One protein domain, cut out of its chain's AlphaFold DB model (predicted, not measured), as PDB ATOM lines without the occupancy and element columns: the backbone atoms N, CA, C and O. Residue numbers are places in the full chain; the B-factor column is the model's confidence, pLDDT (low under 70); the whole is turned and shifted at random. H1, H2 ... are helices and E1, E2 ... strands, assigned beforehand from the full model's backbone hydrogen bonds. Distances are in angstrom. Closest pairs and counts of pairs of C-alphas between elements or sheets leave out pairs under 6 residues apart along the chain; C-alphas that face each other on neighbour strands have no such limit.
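AT A GLANCE: This is residues 13 to 88 of the 88 residues of the protein "Dihydrofolate reductase" of Lithobates catesbeianus (UniProt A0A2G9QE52). In this domain of little regular structure, the two-stranded ribbon E1 and E2 and helix H1 make a V, with residues 24 to 31 crossing its open end. The 76 printed residues, 29 in named elements, run H1, E1, H2, E2, class mixed. The whole is only just compact, close to loose: radius of gyration of the C-alphas 13.5 A, spans 38 by 35 by 26 A.

HOW THE PARTS SIT: E1, residues 56 to 61, and E2, residues 78 to 83, are parallel; N 58 and O 79, 2.8 A apart, are within hydrogen-bond range. With H2, residues 62 to 66, they form a strand-helix-strand unit, parallel strands joined through a helix, its crossover right-handed. H1, residues 36 to 47, and H2 are apart; every O i to N i+4 pair in both is within hydrogen-bond range. The closest C-alphas of H1 and E1, Leu 46 and Asn 56, are 6.8 A apart.

IN THESE COORDINATES: From first to last C-alpha, H1 measures 16.4 A, E1 16.0 A, E2 15.6 A. C-alpha 36 is at (176.640, 190.821, 195.878), C-alpha 83 at (181.492, 166.280, 188.691).

THE WHOLE: The printed part has no cut. The H2 to E2 link is long. Residue 88 alone is under pLDDT 70.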
ATOM      1  N   ILE A  13     193.354 175.728 183.010       92.06
ATOM      2  CA  ILE A  13     192.139 175.859 183.819       92.06
ATOM      3  C   ILE A  13     192.224 177.166 184.605       92.06
ATOM      4  O   ILE A  13     193.227 177.440 185.262       92.06
ATOM      5  N   LYS A  14     191.156 177.964 184.555       94.12
ATOM      6  CA  LYS A  14     191.007 179.163 185.383       94.12
ATOM      7  C   LYS A  14     190.144 178.809 186.590       94.12
ATOM      8  O   LYS A  14     188.983 178.445 186.426       94.12
ATOM      9  N   VAL A  15     190.724 178.900 187.781       94.94
ATOM     10  CA  VAL A  15     190.013 178.671 189.045       94.94
ATOM     11  C   VAL A  15     189.487 180.006 189.561       94.94
ATOM     12  O   VAL A  15     190.191 181.013 189.508       94.94
ATOM     13  N   ILE A  16     188.253 180.012 190.058       95.19
ATOM     14  CA  ILE A  16     187.619 181.173 190.682       95.19
ATOM     15  C   ILE A  16     186.962 180.730 191.990       95.19
ATOM     16  O   ILE A  16     186.234 179.739 192.015       95.19
ATOM     17  N   ALA A  17     187.252 181.437 193.079       93.81
ATOM     18  CA  ALA A  17     186.692 181.171 194.398       93.81
ATOM     19  C   ALA A  17     186.704 182.452 195.242       93.81
ATOM     20  O   ALA A  17     187.627 183.256 195.126       93.81
ATOM     21  N   ALA A  18     185.705 182.602 196.111       94.06
ATOM     22  CA  ALA A  18     185.734 183.548 197.220       94.06
ATOM     23  C   ALA A  18     186.085 182.778 198.499       94.06
ATOM     24  O   ALA A  18     185.520 181.710 198.743       94.06
ATOM     25  N   ALA A  19     187.012 183.304 199.296       95.12
ATOM     26  CA  ALA A  19     187.501 182.648 200.503       95.12
ATOM     27  C   ALA A  19     187.717 183.660 201.635       95.12
ATOM     28  O   ALA A  19     188.079 184.811 201.393       95.12
ATOM     29  N   CYS A  20     187.520 183.224 202.879       94.25
ATOM     30  CA  CYS A  20     187.911 183.978 204.068       94.25
ATOM     31  C   CYS A  20     189.441 184.073 204.204       94.25
ATOM     32  O   CYS A  20     190.182 183.309 203.589       94.25
ATOM     33  N   ASN A  21     189.917 184.931 205.114       94.81
ATOM     34  CA  ASN A  21     191.347 185.073 205.439       94.81
ATOM     35  C   ASN A  21     192.019 183.755 205.874       94.81
ATOM     36  O   ASN A  21     193.226 183.599 205.727       94.81
ATOM     37  N   ASN A  22     191.247 182.805 206.407       96.00
ATOM     38  CA  ASN A  22     191.701 181.463 206.780       96.00
ATOM     39  C   ASN A  22     191.441 180.401 205.689       96.00
ATOM     40  O   ASN A  22     191.455 179.211 205.987       96.00
ATOM     41  N   MET A  23     191.164 180.818 204.450       95.19
ATOM     42  CA  MET A  23     190.862 179.967 203.290       95.19
ATOM     43  C   MET A  23     189.559 179.149 203.381       95.19
ATOM     44  O   MET A  23     189.342 178.245 202.575       95.19
ATOM     45  N   GLY A  24     188.656 179.464 204.318       95.69
ATOM     46  CA  GLY A  24     187.310 178.879 204.339       95.69
ATOM     47  C   GLY A  24     186.447 179.381 203.174       95.69
ATOM     48  O   GLY A  24     186.466 180.575 202.884       95.69
ATOM     49  N   ILE A  25     185.681 178.494 202.521       94.12
ATOM     50  CA  ILE A  25     184.836 178.816 201.343       94.12
ATOM     51  C   ILE A  25     183.334 178.569 201.562       94.12
ATOM     52  O   ILE A  25     182.498 179.108 200.838       94.12
ATOM     53  N   SER A  26     182.975 177.731 202.536       91.88
ATOM     54  CA  SER A  26     181.590 177.363 202.824       91.88
ATOM     55  C   SER A  26     181.421 176.944 204.282       91.88
ATOM     56  O   SER A  26     182.375 176.548 204.952       91.88
ATOM     57  N   LEU A  27     180.184 177.026 204.769       92.81
ATOM     58  CA  LEU A  27     179.751 176.521 206.065       92.81
ATOM     59  C   LEU A  27     178.397 175.829 205.875       92.81
ATOM     60  O   LEU A  27     177.474 176.418 205.315       92.81
ATOM     61  N   ASN A  28     178.270 174.575 206.318       91.06
ATOM     62  CA  ASN A  28     177.038 173.778 206.200       91.06
ATOM     63  C   ASN A  28     176.466 173.714 204.766       91.06
ATOM     64  O   ASN A  28     175.259 173.823 204.559       91.06
ATOM     65  N   GLY A  29     177.342 173.579 203.764       86.56
ATOM     66  CA  GLY A  29     176.955 173.482 202.349       86.56
ATOM     67  C   GLY A  29     176.586 174.811 201.683       86.56
ATOM     68  O   GLY A  29     176.309 174.825 200.488       86.56
ATOM     69  N   ARG A  30     176.624 175.931 202.414       88.38
ATOM     70  CA  ARG A  30     176.279 177.262 201.902       88.38
ATOM     71  C   ARG A  30     177.443 178.232 202.033       88.38
ATOM     72  O   ARG A  30     178.362 178.029 202.824       88.38
ATOM     73  N   ILE A  31     177.384 179.305 201.256       89.75
ATOM     74  CA  ILE A  31     178.288 180.442 201.401       89.75
ATOM     75  C   ILE A  31     177.816 181.248 202.629       89.75
ATOM     76  O   ILE A  31     176.665 181.681 202.640       89.75
ATOM     77  N   PRO A  32     178.641 181.438 203.679       90.69
ATOM     78  CA  PRO A  32     178.193 182.057 204.931       90.69
ATOM     79  C   PRO A  32     178.182 183.594 204.903       90.69
ATOM     80  O   PRO A  32     177.931 184.226 205.926       90.69
ATOM     81  N   TRP A  33     178.452 184.205 203.750       91.94
ATOM     82  CA  TRP A  33     178.463 185.652 203.542       91.94
ATOM     83  C   TRP A  33     177.562 186.057 202.378       91.94
ATOM     84  O   TRP A  33     177.353 185.293 201.438       91.94
ATOM     85  N   ASN A  34     177.083 187.302 202.420       92.50
ATOM     86  CA  ASN A  34     176.394 187.941 201.306       92.50
ATOM     87  C   ASN A  34     177.306 189.007 200.680       92.50
ATOM     88  O   ASN A  34     177.475 190.089 201.240       92.50
ATOM     89  N   LEU A  35     177.908 188.684 199.535       94.31
ATOM     90  CA  LEU A  35     178.831 189.556 198.800       94.31
ATOM     91  C   LEU A  35     178.300 189.771 197.371       94.31
ATOM     92  O   LEU A  35     178.758 189.102 196.443       94.31
ATOM     93  N   PRO A  36     177.328 190.680 197.164       94.50
ATOM     94  CA  PRO A  36     176.640 190.821 195.878       94.50
ATOM     95  C   PRO A  36     177.584 191.221 194.735       94.50
ATOM     96  O   PRO A  36     177.451 190.715 193.624       94.50
ATOM     97  N   ASN A  37     178.581 192.065 195.011       96.56
ATOM     98  CA  ASN A  37     179.567 192.479 194.008       96.56
ATOM     99  C   ASN A  37     180.456 191.310 193.554       96.56
ATOM    100  O   ASN A  37     180.690 191.149 192.358       96.56
ATOM    101  N   GLU A  38     180.898 190.461 194.487       95.44
ATOM    102  CA  GLU A  38     181.692 189.264 194.172       95.44
ATOM    103  C   GLU A  38     180.862 188.227 193.414       95.44
ATOM    104  O   GLU A  38     181.344 187.588 192.479       95.44
ATOM    105  N   PHE A  39     179.582 188.090 193.765       94.19
ATOM    106  CA  PHE A  39     178.672 187.207 193.048       94.19
ATOM    107  C   PHE A  39     178.421 187.696 191.615       94.19
ATOM    108  O   PHE A  39     178.513 186.912 190.671       94.19
ATOM    109  N   GLN A  40     178.217 189.002 191.415       95.81
ATOM    110  CA  GLN A  40     178.122 189.586 190.075       95.81
ATOM    111  C   GLN A  40     179.430 189.420 189.288       95.81
ATOM    112  O   GLN A  40     179.400 189.114 188.095       95.81
ATOM    113  N   TYR A  41     180.584 189.587 189.939       97.00
ATOM    114  CA  TYR A  41     181.886 189.335 189.326       97.00
ATOM    115  C   TYR A  41     182.005 187.884 188.845       97.00
ATOM    116  O   TYR A  41     182.389 187.661 187.694       97.00
ATOM    117  N   LEU A  42     181.614 186.909 189.676       95.31
ATOM    118  CA  LEU A  42     181.547 185.499 189.295       95.31
ATOM    119  C   LEU A  42     180.665 185.321 188.054       95.31
ATOM    120  O   LEU A  42     181.158 184.829 187.042       95.31
ATOM    121  N   LEU A  43     179.408 185.778 188.078       95.94
ATOM    122  CA  LEU A  43     178.486 185.644 186.942       95.94
ATOM    123  C   LEU A  43     179.061 186.245 185.652       95.94
ATOM    124  O   LEU A  43     179.010 185.610 184.595       95.94
ATOM    125  N   ASN A  44     179.682 187.421 185.736       96.94
ATOM    126  CA  ASN A  44     180.329 188.062 184.593       96.94
ATOM    127  C   ASN A  44     181.485 187.207 184.053       96.94
ATOM    128  O   ASN A  44     181.601 187.027 182.841       96.94
ATOM    129  N   LYS A  45     182.327 186.640 184.928       96.50
ATOM    130  CA  LYS A  45     183.430 185.754 184.523       96.50
ATOM    131  C   LYS A  45     182.945 184.440 183.920       96.50
ATOM    132  O   LYS A  45     183.564 183.962 182.975       96.50
ATOM    133  N   LEU A  46     181.853 183.875 184.431       95.75
ATOM    134  CA  LEU A  46     181.283 182.639 183.903       95.75
ATOM    135  C   LEU A  46     180.663 182.841 182.514       95.75
ATOM    136  O   LEU A  46     180.820 181.977 181.654       95.75
ATOM    137  N   THR A  47     179.989 183.969 182.276       96.56
ATOM    138  CA  THR A  47     179.171 184.199 181.068       96.56
ATOM    139  C   THR A  47     179.878 184.977 179.950       96.56
ATOM    140  O   THR A  47     179.462 184.903 178.789       96.56
ATOM    141  N   THR A  48     180.964 185.696 180.257       96.62
ATOM    142  CA  THR A  48     181.765 186.413 179.251       96.62
ATOM    143  C   THR A  48     182.677 185.445 178.505       96.62
ATOM    144  O   THR A  48     183.525 184.790 179.110       96.62
ATOM    145  N   VAL A  49     182.540 185.379 177.182       95.56
ATOM    146  CA  VAL A  49     183.357 184.516 176.319       95.56
ATOM    147  C   VAL A  49     184.456 185.306 175.624       95.56
ATOM    148  O   VAL A  49     184.242 186.431 175.185       95.56
ATOM    149  N   GLU A  50     185.639 184.704 175.502       91.19
ATOM    150  CA  GLU A  50     186.787 185.338 174.834       91.19
ATOM    151  C   GLU A  50     186.626 185.381 173.308       91.19
ATOM    152  O   GLU A  50     187.111 186.300 172.655       91.19
ATOM    153  N   GLN A  51     185.956 184.380 172.732       94.06
ATOM    154  CA  GLN A  51     185.762 184.248 171.290       94.06
ATOM    155  C   GLN A  51     184.265 184.233 170.958       94.06
ATOM    156  O   GLN A  51     183.537 183.396 171.507       94.06
ATOM    157  N   PRO A  52     183.796 185.096 170.038       94.62
ATOM    158  CA  PRO A  52     182.415 185.073 169.574       94.62
ATOM    159  C   PRO A  52     181.999 183.685 169.067       94.62
ATOM    160  O   PRO A  52     182.760 182.996 168.388       94.62
ATOM    161  N   GLY A  53     180.786 183.255 169.420       95.12
ATOM    162  CA  GLY A  53     180.249 181.942 169.041       95.12
ATOM    163  C   GLY A  53     180.809 180.752 169.835       95.12
ATOM    164  O   GLY A  53     180.421 179.612 169.572       95.12
ATOM    165  N   LYS A  54     181.699 180.975 170.809       95.81
ATOM    166  CA  LYS A  54     182.139 179.944 171.763       95.81
ATOM    167  C   LYS A  54     181.351 180.027 173.070       95.81
ATOM    168  O   LYS A  54     180.602 180.969 173.304       95.81
ATOM    169  N   LYS A  55     181.517 179.003 173.908       96.81
ATOM    170  CA  LYS A  55     180.962 178.912 175.262       96.81
ATOM    171  C   LYS A  55     182.075 178.596 176.254       96.81
ATOM    172  O   LYS A  55     183.038 177.917 175.894       96.81
ATOM    173  N   ASN A  56     181.905 179.030 177.495       96.69
ATOM    174  CA  ASN A  56     182.760 178.627 178.604       96.69
ATOM    175  C   ASN A  56     182.333 177.246 179.115       96.69
ATOM    176  O   ASN A  56     181.144 176.988 179.301       96.69
ATOM    177  N   LEU A  57     183.302 176.359 179.346       95.81
ATOM    178  CA  LEU A  57     183.072 175.078 180.012       95.81
ATOM    179  C   LEU A  57     183.285 175.264 181.514       95.81
ATOM    180  O   LEU A  57     184.401 175.550 181.947       95.81
ATOM    181  N   LEU A  58     182.226 175.093 182.295       96.25
ATOM    182  CA  LEU A  58     182.269 175.164 183.746       96.25
ATOM    183  C   LEU A  58     182.381 173.755 184.308       96.25
ATOM    184  O   LEU A  58     181.464 172.954 184.159       96.25
ATOM    185  N   VAL A  59     183.501 173.457 184.959       95.81
ATOM    186  CA  VAL A  59     183.675 172.212 185.708       95.81
ATOM    187  C   VAL A  59     183.253 172.483 187.143       95.81
ATOM    188  O   VAL A  59     183.896 173.271 187.835       95.81
ATOM    189  N   TRP A  60     182.159 171.867 187.582       95.12
ATOM    190  CA  TRP A  60     181.536 172.191 188.863       95.12
ATOM    191  C   TRP A  60     181.216 170.921 189.648       95.12
ATOM    192  O   TRP A  60     180.716 169.950 189.090       95.12
ATOM    193  N   GLY A  61     181.496 170.901 190.950       94.19
ATOM    194  CA  GLY A  61     181.035 169.825 191.828       94.19
ATOM    195  C   GLY A  61     179.514 169.843 192.016       94.19
ATOM    196  O   GLY A  61     178.931 170.914 192.192       94.19
ATOM    197  N   ARG A  62     178.884 168.658 192.046       93.06
ATOM    198  CA  ARG A  62     177.430 168.497 192.254       93.06
ATOM    199  C   ARG A  62     176.905 169.297 193.448       93.06
ATOM    200  O   ARG A  62     175.972 170.068 193.284       93.06
ATOM    201  N   THR A  63     177.508 169.149 194.627       90.69
ATOM    202  CA  THR A  63     177.003 169.782 195.859       90.69
ATOM    203  C   THR A  63     177.010 171.307 195.781       90.69
ATOM    204  O   THR A  63     176.087 171.953 196.267       90.69
ATOM    205  N   SER A  64     178.029 171.902 195.154       91.38
ATOM    206  CA  SER A  64     178.074 173.352 194.949       91.38
ATOM    207  C   SER A  64     177.013 173.817 193.953       91.38
ATOM    208  O   SER A  64     176.430 174.875 194.153       91.38
ATOM    209  N   PHE A  65     176.749 173.024 192.911       91.75
ATOM    210  CA  PHE A  65     175.708 173.317 191.929       91.75
ATOM    211  C   PHE A  65     174.294 173.193 192.518       91.75
ATOM    212  O   PHE A  65     173.465 174.054 192.276       91.75
ATOM    213  N   GLU A  66     174.028 172.185 193.353       89.81
ATOM    214  CA  GLU A  66     172.730 171.999 194.031       89.81
ATOM    215  C   GLU A  66     172.396 173.118 195.035       89.81
ATOM    216  O   GLU A  66     171.235 173.311 195.378       89.81
ATOM    217  N   ASN A  67     173.401 173.854 195.524       88.62
ATOM    218  CA  ASN A  67     173.204 175.021 196.392       88.62
ATOM    219  C   ASN A  67     173.210 176.352 195.614       88.62
ATOM    220  O   ASN A  67     173.142 177.415 196.234       88.62
ATOM    221  N   PHE A  68     173.338 176.315 194.285       90.56
ATOM    222  CA  PHE A  68     173.275 177.500 193.433       90.56
ATOM    223  C   PHE A  68     171.820 177.941 193.218       90.56
ATOM    224  O   PHE A  68     170.905 177.124 193.244       90.56
ATOM    225  N   ASP A  69     171.602 179.238 193.004       89.69
ATOM    226  CA  ASP A  69     170.264 179.783 192.764       89.69
ATOM    227  C   ASP A  69     169.743 179.362 191.379       89.69
ATOM    228  O   ASP A  69     170.237 179.812 190.341       89.69
ATOM    229  N   GLU A  70     168.727 178.497 191.370       90.31
ATOM    230  CA  GLU A  70     168.114 177.960 190.154       90.31
ATOM    231  C   GLU A  70     167.484 179.047 189.271       90.31
ATOM    232  O   GLU A  70     167.421 178.874 188.054       90.31
ATOM    233  N   ASN A  71     167.095 180.199 189.836       93.94
ATOM    234  CA  ASN A  71     166.505 181.307 189.073       93.94
ATOM    235  C   ASN A  71     167.496 181.959 188.097       93.94
ATOM    236  O   ASN A  71     167.094 182.671 187.178       93.94
ATOM    237  N   LEU A  72     168.796 181.735 188.298       91.94
ATOM    238  CA  LEU A  72     169.862 182.244 187.436       91.94
ATOM    239  C   LEU A  72     170.206 181.279 186.297       91.94
ATOM    240  O   LEU A  72     171.074 181.577 185.472       91.94
ATOM    241  N   LEU A  73     169.565 180.110 186.254       93.06
ATOM    242  CA  LEU A  73     169.762 179.128 185.200       93.06
ATOM    243  C   LEU A  73     168.745 179.340 184.062       93.06
ATOM    244  O   LEU A  73     167.575 179.619 184.319       93.06
ATOM    245  N   PRO A  74     169.157 179.166 182.792       94.00
ATOM    246  CA  PRO A  74     170.498 178.789 182.345       94.00
ATOM    247  C   PRO A  74     171.480 179.974 182.308       94.00
ATOM    248  O   PRO A  74     171.153 181.063 181.840       94.00
ATOM    249  N   LEU A  75     172.737 179.731 182.696       95.31
ATOM    250  CA  LEU A  75     173.808 180.722 182.554       95.31
ATOM    251  C   LEU A  75     174.177 180.916 181.073       95.31
ATOM    252  O   LEU A  75     174.574 179.969 180.380       95.31
ATOM    253  N   ALA A  76     174.096 182.158 180.595       95.44
ATOM    254  CA  ALA A  76     174.394 182.514 179.210       95.44
ATOM    255  C   ALA A  76     175.816 182.100 178.794       95.44
ATOM    256  O   ALA A  76     176.773 182.274 179.539       95.44
ATOM    257  N   ASN A  77     175.960 181.587 177.570       96.88
ATOM    258  CA  ASN A  77     177.247 181.183 176.989       96.88
ATOM    259  C   ASN A  77     178.042 180.147 177.805       96.88
ATOM    260  O   ASN A  77     179.263 180.069 177.670       96.88
ATOM    261  N   THR A  78     177.377 179.322 178.614       97.12
ATOM    262  CA  THR A  78     178.044 178.276 179.401       97.12
ATOM    263  C   THR A  78     177.642 176.867 178.975       97.12
ATOM    264  O   THR A  78     176.585 176.638 178.379       97.12
ATOM    265  N   VAL A  79     178.519 175.912 179.272       96.62
ATOM    266  CA  VAL A  79     178.236 174.476 179.350       96.62
ATOM    267  C   VAL A  79     178.705 174.016 180.723       96.62
ATOM    268  O   VAL A  79     179.863 174.237 181.067       96.62
ATOM    269  N   ILE A  80     177.828 173.389 181.505       95.81
ATOM    270  CA  ILE A  80     178.152 172.930 182.861       95.81
ATOM    271  C   ILE A  80     178.447 171.431 182.826       95.81
ATOM    272  O   ILE A  80     177.574 170.622 182.522       95.81
ATOM    273  N   ALA A  81     179.687 171.069 183.142       95.50
ATOM    274  CA  ALA A  81     180.123 169.702 183.378       95.50
ATOM    275  C   ALA A  81     180.105 169.427 184.887       95.50
ATOM    276  O   ALA A  81     180.985 169.872 185.629       95.50
ATOM    277  N   LEU A  82     179.080 168.700 185.339       95.19
ATOM    278  CA  LEU A  82     178.931 168.329 186.742       95.19
ATOM    279  C   LEU A  82     179.830 167.144 187.096       95.19
ATOM    280  O   LEU A  82     179.738 166.073 186.499       95.19
ATOM    281  N   MET A  83     180.663 167.330 188.115       95.62
ATOM    282  CA  MET A  83     181.492 166.280 188.691       95.62
ATOM    283  C   MET A  83     180.729 165.549 189.790       95.62
ATOM    284  O   MET A  83     180.215 166.155 190.737       95.62
ATOM    285  N   THR A  84     180.671 164.227 189.665       95.69
ATOM    286  CA  THR A  84     180.053 163.331 190.636       95.69
ATOM    287  C   THR A  84     180.644 161.930 190.526       95.69
ATOM    288  O   THR A  84     181.028 161.505 189.441       95.69
ATOM    289  N   GLU A  85     180.681 161.198 191.638       94.19
ATOM    290  CA  GLU A  85     181.100 159.793 191.660       94.19
ATOM    291  C   GLU A  85     180.024 158.841 191.120       94.19
ATOM    292  O   GLU A  85     180.340 157.784 190.583       94.19
ATOM    293  N   LYS A  86     178.741 159.196 191.270       91.81
ATOM    294  CA  LYS A  86     177.604 158.362 190.852       91.81
ATOM    295  C   LYS A  86     176.556 159.221 190.171       91.81
ATOM    296  O   LYS A  86     175.948 160.081 190.816       91.81
ATOM    297  N   LEU A  87     176.324 158.971 188.886       83.75
ATOM    298  CA  LEU A  87     175.135 159.458 188.193       83.75
ATOM    299  C   LEU A  87     173.930 158.713 188.789       83.75
ATOM    300  O   LEU A  87     173.989 157.491 188.915       83.75
ATOM    301  N   ARG A  88     172.929 159.449 189.277       67.56
ATOM    302  CA  ARG A  88     171.691 158.837 189.774       67.56
ATOM    303  C   ARG A  88     170.861 158.324 188.609       67.56
ATOM    304  O   ARG A  88     170.915 158.986 187.549       67.56
TER     305      ARG A  88